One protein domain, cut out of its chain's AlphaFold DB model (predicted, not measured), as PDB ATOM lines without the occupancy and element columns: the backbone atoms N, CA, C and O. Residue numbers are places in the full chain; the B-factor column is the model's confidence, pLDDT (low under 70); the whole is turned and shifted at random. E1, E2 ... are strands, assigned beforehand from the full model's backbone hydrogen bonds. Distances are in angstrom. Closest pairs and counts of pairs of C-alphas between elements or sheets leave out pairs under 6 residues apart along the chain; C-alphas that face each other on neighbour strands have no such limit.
ATOM      1  N   ASN A  18     -23.975  -3.515  30.673       64.50
ATOM      2  CA  ASN A  18     -23.285  -3.356  29.377       64.50
ATOM      3  C   ASN A  18     -24.008  -2.493  28.317       64.50
ATOM      4  O   ASN A  18     -24.462  -2.989  27.274       64.50
ATOM      5  N   ARG A  19     -24.025  -1.164  28.511       70.25
ATOM      6  CA  ARG A  19     -24.486  -0.197  27.489       70.25
ATOM      7  C   ARG A  19     -23.399   0.742  26.975       70.25
ATOM      8  O   ARG A  19     -22.480   1.125  27.703       70.25
ATOM      9  N   GLN A  20     -23.589   1.170  25.727       72.94
ATOM     10  CA  GLN A  20     -22.894   2.305  25.131       72.94
ATOM     11  C   GLN A  20     -23.873   3.467  24.970       72.94
ATOM     12  O   GLN A  20     -24.970   3.285  24.448       72.94
ATOM     13  N   MET A  21     -23.482   4.664  25.393       74.19
ATOM     14  CA  MET A  21     -24.357   5.836  25.326       74.19
ATOM     15  C   MET A  21     -23.662   7.011  24.679       74.19
ATOM     16  O   MET A  21     -22.472   7.248  24.913       74.19
ATOM     17  N   ARG A  22     -24.422   7.757  23.877       75.56
ATOM     18  CA  ARG A  22     -23.959   8.992  23.264       75.56
ATOM     19  C   ARG A  22     -25.014  10.083  23.420       75.56
ATOM     20  O   ARG A  22     -26.109   9.944  22.895       75.56
ATOM     21  N   SER A  23     -24.679  11.159  24.120       70.44
ATOM     22  CA  SER A  23     -25.571  12.315  24.262       70.44
ATOM     23  C   SER A  23     -24.795  13.623  24.154       70.44
ATOM     24  O   SER A  23     -23.571  13.648  24.243       70.44
ATOM     25  N   THR A  24     -25.478  14.728  23.899       76.00
ATOM     26  CA  THR A  24     -24.912  16.061  24.141       76.00
ATOM     27  C   THR A  24     -24.943  16.383  25.633       76.00
ATOM     28  O   THR A  24     -23.956  16.891  26.168       76.00
ATOM     29  N   ASN A  25     -26.028  16.001  26.305       72.50
ATOM     30  CA  ASN A  25     -26.257  16.238  27.721       72.50
ATOM     31  C   ASN A  25     -25.641  15.158  28.616       72.50
ATOM     32  O   ASN A  25     -25.273  14.068  28.164       72.50
ATOM     33  N   ALA A  26     -25.495  15.515  29.888       68.44
ATOM     34  CA  ALA A  26     -25.070  14.625  30.950       68.44
ATOM     35  C   ALA A  26     -26.126  13.532  31.130       68.44
ATOM     36  O   ALA A  26     -27.305  13.858  31.208       68.44
ATOM     37  N   PRO A  27     -25.765  12.248  31.130       68.38
ATOM     38  CA  PRO A  27     -26.680  11.229  31.601       68.38
ATOM     39  C   PRO A  27     -26.734  11.233  33.135       68.38
ATOM     40  O   PRO A  27     -25.689  11.323  33.779       68.38
ATOM     41  N   GLU A  28     -27.942  11.106  33.681       67.62
ATOM     42  CA  GLU A  28     -28.206  11.013  35.119       67.62
ATOM     43  C   GLU A  28     -28.504   9.559  35.489       67.62
ATOM     44  O   GLU A  28     -29.201   8.839  34.762       67.62
ATOM     45  N   PHE A  29     -27.952   9.105  36.613       66.94
ATOM     46  CA  PHE A  29     -28.173   7.746  37.098       66.94
ATOM     47  C   PHE A  29     -28.470   7.746  38.581       66.94
ATOM     48  O   PHE A  29     -27.636   8.165  39.378       66.94
ATOM     49  N   THR A  30     -29.628   7.192  38.917       64.56
ATOM     50  CA  THR A  30     -30.113   7.050  40.290       64.56
ATOM     51  C   THR A  30     -29.825   5.675  40.888       64.56
ATOM     52  O   THR A  30     -30.056   5.492  42.071       64.56
ATOM     53  N   GLU A  31     -29.350   4.707  40.093       63.47
ATOM     54  CA  GLU A  31     -29.041   3.346  40.555       63.47
ATOM     55  C   GLU A  31     -27.654   2.880  40.112       63.47
ATOM     56  O   GLU A  31     -27.253   3.065  38.956       63.47
ATOM     57  N   SER A  32     -26.964   2.185  41.013       61.00
ATOM     58  CA  SER A  32     -25.681   1.515  40.806       61.00
ATOM     59  C   SER A  32     -25.650   0.618  39.558       61.00
ATOM     60  O   SER A  32     -26.196  -0.484  39.524       61.00
ATOM     61  N   MET A  33     -24.941   1.064  38.513       64.62
ATOM     62  CA  MET A  33     -24.855   0.364  37.224       64.62
ATOM     63  C   MET A  33     -23.412   0.090  36.782       64.62
ATOM     64  O   MET A  33     -22.711   1.021  36.359       64.62
ATOM     65  N   PRO A  34     -22.971  -1.181  36.778       63.47
ATOM     66  CA  PRO A  34     -21.626  -1.540  36.353       63.47
ATOM     67  C   PRO A  34     -21.488  -1.641  34.823       63.47
ATOM     68  O   PRO A  34     -22.429  -1.993  34.106       63.47
ATOM     69  N   ASN A  35     -20.267  -1.415  34.326       61.50
ATOM     70  CA  ASN A  35     -19.831  -1.698  32.949       61.50
ATOM     71  C   ASN A  35     -20.527  -0.859  31.863       61.50
ATOM     72  O   ASN A  35     -21.343  -1.356  31.083       61.50
ATOM     73  N   ARG A  36     -20.172   0.427  31.749       71.06
ATOM     74  CA  ARG A  36     -20.646   1.281  30.642       71.06
ATOM     75  C   ARG A  36     -19.559   2.079  29.953       71.06
ATOM     76  O   ARG A  36     -18.600   2.527  30.576       71.06
ATOM     77  N   GLN A  37     -19.797   2.313  28.664       75.25
ATOM     78  CA  GLN A  37     -19.072   3.286  27.864       75.25
ATOM     79  C   GLN A  37     -19.975   4.491  27.589       75.25
ATOM     80  O   GLN A  37     -21.024   4.366  26.955       75.25
ATOM     81  N   MET A  38     -19.568   5.667  28.049       77.06
ATOM     82  CA  MET A  38     -20.320   6.907  27.882       77.06
ATOM     83  C   MET A  38     -19.549   7.892  27.024       77.06
ATOM     84  O   MET A  38     -18.339   8.063  27.185       77.06
ATOM     85  N   ARG A  39     -20.267   8.561  26.125       80.44
ATOM     86  CA  ARG A  39     -19.741   9.681  25.363       80.44
ATOM     87  C   ARG A  39     -20.700  10.862  25.419       80.44
ATOM     88  O   ARG A  39     -21.760  10.804  24.805       80.44
ATOM     89  N   SER A  40     -20.313  11.927  26.102       77.94
ATOM     90  CA  SER A  40     -21.137  13.129  26.260       77.94
ATOM     91  C   SER A  40     -20.376  14.407  25.916       77.94
ATOM     92  O   SER A  40     -19.170  14.371  25.683       77.94
ATOM     93  N   THR A  41     -21.064  15.545  25.808       81.19
ATOM     94  CA  THR A  41     -20.370  16.848  25.835       81.19
ATOM     95  C   THR A  41     -20.257  17.316  27.280       81.19
ATOM     96  O   THR A  41     -19.147  17.582  27.744       81.19
ATOM     97  N   ASN A  42     -21.381  17.291  27.998       77.56
ATOM     98  CA  ASN A  42     -21.455  17.588  29.426       77.56
ATOM     99  C   ASN A  42     -20.970  16.420  30.291       77.56
ATOM    100  O   ASN A  42     -20.928  15.270  29.849       77.56
ATOM    101  N   ALA A  43     -20.575  16.736  31.515       74.88
ATOM    102  CA  ALA A  43     -20.098  15.780  32.495       74.88
ATOM    103  C   ALA A  43     -21.260  14.930  33.024       74.88
ATOM    104  O   ALA A  43     -22.295  15.507  33.324       74.88
ATOM    105  N   PRO A  44     -21.152  13.596  33.098       70.62
ATOM    106  CA  PRO A  44     -22.187  12.790  33.735       70.62
ATOM    107  C   PRO A  44     -22.207  13.026  35.254       70.62
ATOM    108  O   PRO A  44     -21.141  13.127  35.860       70.62
ATOM    109  N   GLU A  45     -23.397  13.053  35.850       69.56
ATOM    110  CA  GLU A  45     -23.587  13.164  37.301       69.56
ATOM    111  C   GLU A  45     -23.973  11.800  37.887       69.56
ATOM    112  O   GLU A  45     -24.744  11.037  37.293       69.56
ATOM    113  N   PHE A  46     -23.399  11.469  39.045       68.00
ATOM    114  CA  PHE A  46     -23.638  10.203  39.732       68.00
ATOM    115  C   PHE A  46     -23.969  10.470  41.192       68.00
ATOM    116  O   PHE A  46     -23.178  11.091  41.896       68.00
ATOM    117  N   THR A  47     -25.117   9.971  41.638       67.12
ATOM    118  CA  THR A  47     -25.557  10.062  43.036       67.12
ATOM    119  C   THR A  47     -25.216   8.817  43.850       67.12
ATOM    120  O   THR A  47     -25.509   8.785  45.033       67.12
ATOM    121  N   GLU A  48     -24.653   7.787  43.215       67.12
ATOM    122  CA  GLU A  48     -24.222   6.549  43.866       67.12
ATOM    123  C   GLU A  48     -22.875   6.076  43.308       67.12
ATOM    124  O   GLU A  48     -22.557   6.279  42.127       67.12
ATOM    125  N   SER A  49     -22.126   5.354  44.139       66.88
ATOM    126  CA  SER A  49     -20.923   4.618  43.753       66.88
ATOM    127  C   SER A  49     -21.181   3.632  42.602       66.88
ATOM    128  O   SER A  49     -21.898   2.641  42.734       66.88
ATOM    129  N   MET A  50     -20.543   3.854  41.449       69.00
ATOM    130  CA  MET A  50     -20.628   2.971  40.282       69.00
ATOM    131  C   MET A  50     -19.249   2.539  39.780       69.00
ATOM    132  O   MET A  50     -18.506   3.352  39.221       69.00
ATOM    133  N   PRO A  51     -18.907   1.245  39.872       70.12
ATOM    134  CA  PRO A  51     -17.617   0.744  39.427       70.12
ATOM    135  C   PRO A  51     -17.561   0.489  37.909       70.12
ATOM    136  O   PRO A  51     -18.574   0.234  37.253       70.12
ATOM    137  N   ASN A  52     -16.340   0.441  37.369       73.50
ATOM    138  CA  ASN A  52     -16.022  -0.090  36.034       73.50
ATOM    139  C   ASN A  52     -16.674   0.674  34.870       73.50
ATOM    140  O   ASN A  52     -17.507   0.126  34.137       73.50
ATOM    141  N   PRO A  61     -16.514  14.861  34.916       76.44
ATOM    142  CA  PRO A  61     -17.370  14.592  36.068       76.44
ATOM    143  C   PRO A  61     -16.731  15.007  37.390       76.44
ATOM    144  O   PRO A  61     -15.522  14.831  37.566       76.44
ATOM    145  N   ASP A  62     -17.595  15.440  38.304       78.38
ATOM    146  CA  ASP A  62     -17.284  15.658  39.712       78.38
ATOM    147  C   ASP A  62     -17.838  14.485  40.515       78.38
ATOM    148  O   ASP A  62     -18.990  14.074  40.339       78.38
ATOM    149  N   PHE A  63     -17.010  13.914  41.384       75.38
ATOM    150  CA  PHE A  63     -17.393  12.757  42.181       75.38
ATOM    151  C   PHE A  63     -17.372  13.090  43.662       75.38
ATOM    152  O   PHE A  63     -16.314  13.300  44.261       75.38
ATOM    153  N   ALA A  64     -18.570  13.071  44.242       75.69
ATOM    154  CA  ALA A  64     -18.775  13.200  45.676       75.69
ATOM    155  C   ALA A  64     -18.549  11.882  46.437       75.69
ATOM    156  O   ALA A  64     -18.324  11.913  47.640       75.69
ATOM    157  N   GLU A  65     -18.600  10.739  45.745       75.56
ATOM    158  CA  GLU A  65     -18.496   9.403  46.339       75.56
ATOM    159  C   GLU A  65     -17.321   8.599  45.770       75.56
ATOM    160  O   GLU A  65     -16.780   8.890  44.697       75.56
ATOM    161  N   SER A  66     -16.944   7.530  46.474       74.94
ATOM    162  CA  SER A  66     -15.951   6.567  45.998       74.94
ATOM    163  C   SER A  66     -16.369   5.883  44.689       74.94
ATOM    164  O   SER A  66     -17.368   5.173  44.624       74.94
ATOM    165  N   MET A  67     -15.556   6.029  43.642       75.50
ATOM    166  CA  MET A  67     -15.812   5.495  42.301       75.50
ATOM    167  C   MET A  67     -14.629   4.665  41.812       75.50
ATOM    168  O   MET A  67     -13.766   5.193  41.113       75.50
ATOM    169  N   PRO A  68     -14.530   3.371  42.142       80.94
ATOM    170  CA  PRO A  68     -13.372   2.571  41.762       80.94
ATOM    171  C   PRO A  68     -13.373   2.206  40.267       80.94
ATOM    172  O   PRO A  68     -14.422   2.093  39.623       80.94
ATOM    173  N   ASN A  69     -12.180   1.960  39.720       84.31
ATOM    174  CA  ASN A  69     -11.973   1.406  38.376       84.31
ATOM    175  C   ASN A  69     -12.589   2.242  37.230       84.31
ATOM    176  O   ASN A  69     -13.246   1.681  36.347       84.31
ATOM    177  N   GLN A  70     -12.419   3.572  37.219       83.19
ATOM    178  CA  GLN A  70     -12.863   4.382  36.073       83.19
ATOM    179  C   GLN A  70     -11.730   4.661  35.089       83.19
ATOM    180  O   GLN A  70     -10.585   4.928  35.453       83.19
ATOM    181  N   GLN A  71     -12.092   4.681  33.812       88.00
ATOM    182  CA  GLN A  71     -11.277   5.204  32.732       88.00
ATOM    183  C   GLN A  71     -11.937   6.463  32.171       88.00
ATOM    184  O   GLN A  71     -13.013   6.407  31.578       88.00
ATOM    185  N   MET A  72     -11.280   7.607  32.312       86.88
ATOM    186  CA  MET A  72     -11.827   8.906  31.940       86.88
ATOM    187  C   MET A  72     -10.989   9.589  30.877       86.88
ATOM    188  O   MET A  72      -9.758   9.609  30.928       86.88
ATOM    189  N   ARG A  73     -11.684  10.184  29.911       88.38
ATOM    190  CA  ARG A  73     -11.082  11.051  28.912       88.38
ATOM    191  C   ARG A  73     -11.909  12.313  28.723       88.38
ATOM    192  O   ARG A  73     -12.960  12.258  28.090       88.38
ATOM    193  N   SER A  74     -11.391  13.436  29.186       84.69
ATOM    194  CA  SER A  74     -12.064  14.733  29.130       84.69
ATOM    195  C   SER A  74     -11.156  15.825  28.569       84.69
ATOM    196  O   SER A  74      -9.983  15.581  28.282       84.69
ATOM    197  N   THR A  75     -11.706  17.014  28.325       86.19
ATOM    198  CA  THR A  75     -10.880  18.214  28.120       86.19
ATOM    199  C   THR A  75     -10.638  18.843  29.487       86.19
ATOM    200  O   THR A  75      -9.500  18.883  29.954       86.19
ATOM    201  N   SER A  76     -11.714  19.172  30.203       85.00
ATOM    202  CA  SER A  76     -11.645  19.588  31.605       85.00
ATOM    203  C   SER A  76     -11.114  18.473  32.512       85.00
ATOM    204  O   SER A  76     -10.999  17.314  32.104       85.00
ATOM    205  N   ALA A  77     -10.762  18.833  33.735       84.06
ATOM    206  CA  ALA A  77     -10.216  17.938  34.738       84.06
ATOM    207  C   ALA A  77     -11.317  17.430  35.676       84.06
ATOM    208  O   ALA A  77     -12.154  18.244  36.047       84.06
ATOM    209  N   PRO A  78     -11.359  16.127  36.007       82.94
ATOM    210  CA  PRO A  78     -12.295  15.613  37.002       82.94
ATOM    211  C   PRO A  78     -11.867  16.002  38.420       82.94
ATOM    212  O   PRO A  78     -10.667  16.017  38.711       82.94
ATOM    213  N   GLU A  79     -12.852  16.235  39.282       84.44
ATOM    214  CA  GLU A  79     -12.662  16.521  40.704       84.44
ATOM    215  C   GLU A  79     -13.155  15.347  41.561       84.44
ATOM    216  O   GLU A  79     -14.198  14.740  41.289       84.44
ATOM    217  N   PHE A  80     -12.400  15.009  42.609       82.38
ATOM    218  CA  PHE A  80     -12.751  13.921  43.525       82.38
ATOM    219  C   PHE A  80     -12.646  14.360  44.971       82.38
ATOM    220  O   PHE A  80     -11.562  14.718  45.445       82.38
ATOM    221  N   THR A  81     -13.751  14.234  45.703       82.56
ATOM    222  CA  THR A  81     -13.772  14.574  47.129       82.56
ATOM    223  C   THR A  81     -13.482  13.379  48.046       82.56
ATOM    224  O   THR A  81     -13.061  13.533  49.199       82.56
ATOM    225  N   GLU A  82     -13.678  12.166  47.524       80.62
ATOM    226  CA  GLU A  82     -13.521  10.899  48.233       80.62
ATOM    227  C   GLU A  82     -12.400  10.015  47.676       80.62
ATOM    228  O   GLU A  82     -11.709  10.346  46.711       80.62
ATOM    229  N   SER A  83     -12.180   8.870  48.332       77.75
ATOM    230  CA  SER A  83     -11.152   7.925  47.908       77.75
ATOM    231  C   SER A  83     -11.563   7.183  46.640       77.75
ATOM    232  O   SER A  83     -12.567   6.470  46.641       77.75
ATOM    233  N   VAL A  84     -10.763   7.283  45.576       77.19
ATOM    234  CA  VAL A  84     -11.061   6.649  44.279       77.19
ATOM    235  C   VAL A  84      -9.900   5.778  43.791       77.19
ATOM    236  O   VAL A  84      -8.997   6.251  43.111       77.19
ATOM    237  N   PRO A  85      -9.871   4.479  44.121       82.31
ATOM    238  CA  PRO A  85      -8.772   3.618  43.706       82.31
ATOM    239  C   PRO A  85      -8.860   3.248  42.215       82.31
ATOM    240  O   PRO A  85      -9.949   3.162  41.635       82.31
ATOM    241  N   ASN A  86      -7.707   2.935  41.619       86.50
ATOM    242  CA  ASN A  86      -7.577   2.308  40.295       86.50
ATOM    243  C   ASN A  86      -8.155   3.135  39.125       86.50
ATOM    244  O   ASN A  86      -8.849   2.596  38.260       86.50
ATOM    245  N   GLN A  87      -7.901   4.440  39.081       85.25
ATOM    246  CA  GLN A  87      -8.349   5.298  37.983       85.25
ATOM    247  C   GLN A  87      -7.310   5.409  36.875       85.25
ATOM    248  O   GLN A  87      -6.106   5.530  37.112       85.25
ATOM    249  N   GLN A  88      -7.801   5.519  35.646       88.94
ATOM    250  CA  GLN A  88      -7.017   5.958  34.505       88.94
ATOM    251  C   GLN A  88      -7.634   7.224  33.913       88.94
ATOM    252  O   GLN A  88      -8.723   7.191  33.345       88.94
ATOM    253  N   MET A  89      -6.926   8.343  34.002       87.94
ATOM    254  CA  MET A  89      -7.419   9.655  33.595       87.94
ATOM    255  C   MET A  89      -6.573  10.257  32.491       87.94
ATOM    256  O   MET A  89      -5.341  10.224  32.522       87.94
ATOM    257  N   ARG A  90      -7.252  10.855  31.515       89.12
ATOM    258  CA  ARG A  90      -6.628  11.658  30.474       89.12
ATOM    259  C   ARG A  90      -7.419  12.936  30.231       89.12
ATOM    260  O   ARG A  90      -8.505  12.876  29.662       89.12
ATOM    261  N   SER A  91      -6.835  14.071  30.570       85.88
ATOM    262  CA  SER A  91      -7.451  15.395  30.439       85.88
ATOM    263  C   SER A  91      -6.457  16.406  29.870       85.88
ATOM    264  O   SER A  91      -5.267  16.110  29.763       85.88
ATOM    265  N   THR A  92      -6.914  17.582  29.428       87.25
ATOM    266  CA  THR A  92      -5.973  18.687  29.177       87.25
ATOM    267  C   THR A  92      -5.602  19.339  30.499       87.25
ATOM    268  O   THR A  92      -4.417  19.500  30.783       87.25
ATOM    269  N   ASN A  93      -6.600  19.607  31.342       86.06
ATOM    270  CA  ASN A  93      -6.400  20.174  32.672       86.06
ATOM    271  C   ASN A  93      -5.975  19.091  33.675       86.06
ATOM    272  O   ASN A  93      -6.197  17.901  33.443       86.06
ATOM    273  N   ALA A  94      -5.349  19.495  34.771       85.19
ATOM    274  CA  ALA A  94      -4.956  18.609  35.861       85.19
ATOM    275  C   ALA A  94      -6.152  18.253  36.755       85.19
ATOM    276  O   ALA A  94      -6.866  19.180  37.114       85.19
ATOM    277  N   PRO A  95      -6.389  16.970  37.086       85.38
ATOM    278  CA  PRO A  95      -7.404  16.585  38.066       85.38
ATOM    279  C   PRO A  95      -7.026  17.026  39.480       85.38
ATOM    280  O   PRO A  95      -5.843  16.992  39.832       85.38
ATOM    281  N   ASP A  96      -8.054  17.335  40.264       86.69
ATOM    282  CA  ASP A  96      -7.938  17.748  41.659       86.69
ATOM    283  C   ASP A  96      -8.517  16.665  42.573       86.69
ATOM    284  O   ASP A  96      -9.614  16.137  42.355       86.69
ATOM    285  N   PHE A  97      -7.761  16.311  43.608       84.69
ATOM    286  CA  PHE A  97      -8.153  15.291  44.574       84.69
ATOM    287  C   PHE A  97      -8.108  15.860  45.980       84.69
ATOM    288  O   PHE A  97      -7.048  16.291  46.429       84.69
ATOM    289  N   THR A  98      -9.225  15.786  46.704       85.75
ATOM    290  CA  THR A  98      -9.237  16.033  48.154       85.75
ATOM    291  C   THR A  98      -9.127  14.738  48.976       85.75
ATOM    292  O   THR A  98      -8.946  14.751  50.195       85.75
ATOM    293  N   GLY A  99      -9.329  13.591  48.320       77.62
ATOM    294  CA  GLY A  99      -9.314  12.253  48.911       77.62
ATOM    295  C   GLY A  99      -8.046  11.450  48.607       77.62
ATOM    296  O   GLY A  99      -7.102  11.928  47.980       77.62
ATOM    297  N   SER A 100      -8.032  10.186  49.040       78.81
ATOM    298  CA  SER A 100      -6.930   9.254  48.766       78.81
ATOM    299  C   SER A 100      -7.094   8.562  47.421       78.81
ATOM    300  O   SER A 100      -8.156   8.041  47.088       78.81
ATOM    301  N   VAL A 101      -6.005   8.473  46.664       76.31
ATOM    302  CA  VAL A 101      -6.074   8.017  45.277       76.31
ATOM    303  C   VAL A 101      -4.967   7.015  44.954       76.31
ATOM    304  O   VAL A 101      -3.965   7.352  44.323       76.31
ATOM    305  N   PRO A 102      -5.087   5.765  45.432       81.50
ATOM    306  CA  PRO A 102      -4.093   4.738  45.158       81.50
ATOM    307  C   PRO A 102      -4.251   4.172  43.737       81.50
ATOM    308  O   PRO A 102      -5.358   4.052  43.211       81.50
ATOM    309  N   ASN A 103      -3.131   3.751  43.141       85.81
ATOM    310  CA  ASN A 103      -3.073   3.073  41.836       85.81
ATOM    311  C   ASN A 103      -3.631   3.893  40.658       85.81
ATOM    312  O   ASN A 103      -4.299   3.358  39.772       85.81
ATOM    313  N   GLN A 104      -3.337   5.191  40.638       83.44
ATOM    314  CA  GLN A 104      -3.779   6.096  39.579       83.44
ATOM    315  C   GLN A 104      -2.816   6.117  38.397       83.44
ATOM    316  O   GLN A 104      -1.596   6.095  38.556       83.44
ATOM    317  N   GLN A 105      -3.371   6.285  37.202       88.81
ATOM    318  CA  GLN A 105      -2.631   6.671  36.008       88.81
ATOM    319  C   GLN A 105      -3.214   7.962  35.449       88.81
ATOM    320  O   GLN A 105      -4.294   7.958  34.861       88.81
ATOM    321  N   ILE A 106      -2.491   9.067  35.612       88.25
ATOM    322  CA  ILE A 106      -2.947  10.398  35.208       88.25
ATOM    323  C   ILE A 106      -2.104  10.893  34.042       88.25
ATOM    324  O   ILE A 106      -0.875  10.888  34.096       88.25
ATOM    325  N   LYS A 107      -2.771  11.326  32.974       89.50
ATOM    326  CA  LYS A 107      -2.140  11.979  31.831       89.50
ATOM    327  C   LYS A 107      -2.833  13.304  31.538       89.50
ATOM    328  O   LYS A 107      -3.821  13.334  30.807       89.50
ATOM    329  N   SER A 108      -2.271  14.377  32.072       86.69
ATOM    330  CA  SER A 108      -2.706  15.760  31.877       86.69
ATOM    331  C   SER A 108      -1.560  16.634  31.367       86.69
ATOM    332  O   SER A 108      -0.401  16.220  31.399       86.69
ATOM    333  N   ILE A 109      -1.882  17.815  30.828       87.25
ATOM    334  CA  ILE A 109      -0.860  18.807  30.449       87.25
ATOM    335  C   ILE A 109      -0.284  19.454  31.713       87.25
ATOM    336  O   ILE A 109       0.926  19.633  31.817       87.25
ATOM    337  N   SER A 110      -1.154  19.759  32.676       84.00
ATOM    338  CA  SER A 110      -0.785  20.294  33.990       84.00
ATOM    339  C   SER A 110      -0.593  19.174  35.017       84.00
ATOM    340  O   SER A 110      -1.114  18.071  34.837       84.00
ATOM    341  N   ALA A 111       0.135  19.445  36.101       84.12
ATOM    342  CA  ALA A 111       0.314  18.499  37.203       84.12
ATOM    343  C   ALA A 111      -0.952  18.415  38.087       84.12
ATOM    344  O   ALA A 111      -1.513  19.470  38.364       84.12
ATOM    345  N   PRO A 112      -1.394  17.210  38.507       84.31
ATOM    346  CA  PRO A 112      -2.534  17.022  39.418       84.31
ATOM    347  C   PRO A 112      -2.310  17.685  40.780       84.31
ATOM    348  O   PRO A 112      -1.188  17.637  41.293       84.31
ATOM    349  N   ASP A 113      -3.375  18.234  41.371       85.88
ATOM    350  CA  ASP A 113      -3.365  18.725  42.751       85.88
ATOM    351  C   ASP A 113      -3.917  17.653  43.701       85.88
ATOM    352  O   ASP A 113      -4.927  16.999  43.434       85.88
TER     353      ASP A 113
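This is residues 18 to 52 and 61 to 113 of the 126 residues of an uncharacterized protein of Paenibacillus sp. FSL R7-269 (UniProt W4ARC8). With little regular structure, the domain is a solenoid, the chain wound in stacked turns: the short strands E3, E4 and E5 stand side by side along one wall, with E1 and E2 beyond a gap. The printed part has 88 residues, 19 of them in five named strands, E1 to E5 along the chain, with no named helix: all strand, in two parallel sheets. It is compact, radius of gyration of the C-alphas 12.3 A, spanning 31 by 23 by 18 A.

The inner strand E4, residues 88 to 90, is parallel to E3, residues 70 to 73, with N 72 and O 88 2.8 A apart, and to E5, residues 105 to 107, with N 89 and O 105 2.8 A apart. E1, residues 19 to 23, and E2, residues 36 to 39, are parallel at 17 degrees, N 39 and O 21 2.8 A apart. E2 and E3 are apart.

E1, 13.0 A long, begins at C-alpha 19 (-24.486, -0.197, 27.489); E2 measures 10.0 A, E3 9.9 A, E4 7.0 A. E5, 6.8 A, ends at C-alpha 107 (-2.140, 11.979, 31.831).

Residues 53 to 60 are not printed; C-alphas 52 and 61 are 14.7 A apart. The links E1 to E2, E3 to E4 and E4 to E5 are long. pLDDT is under 70 at residues 18, 26 to 35 and 45 to 50.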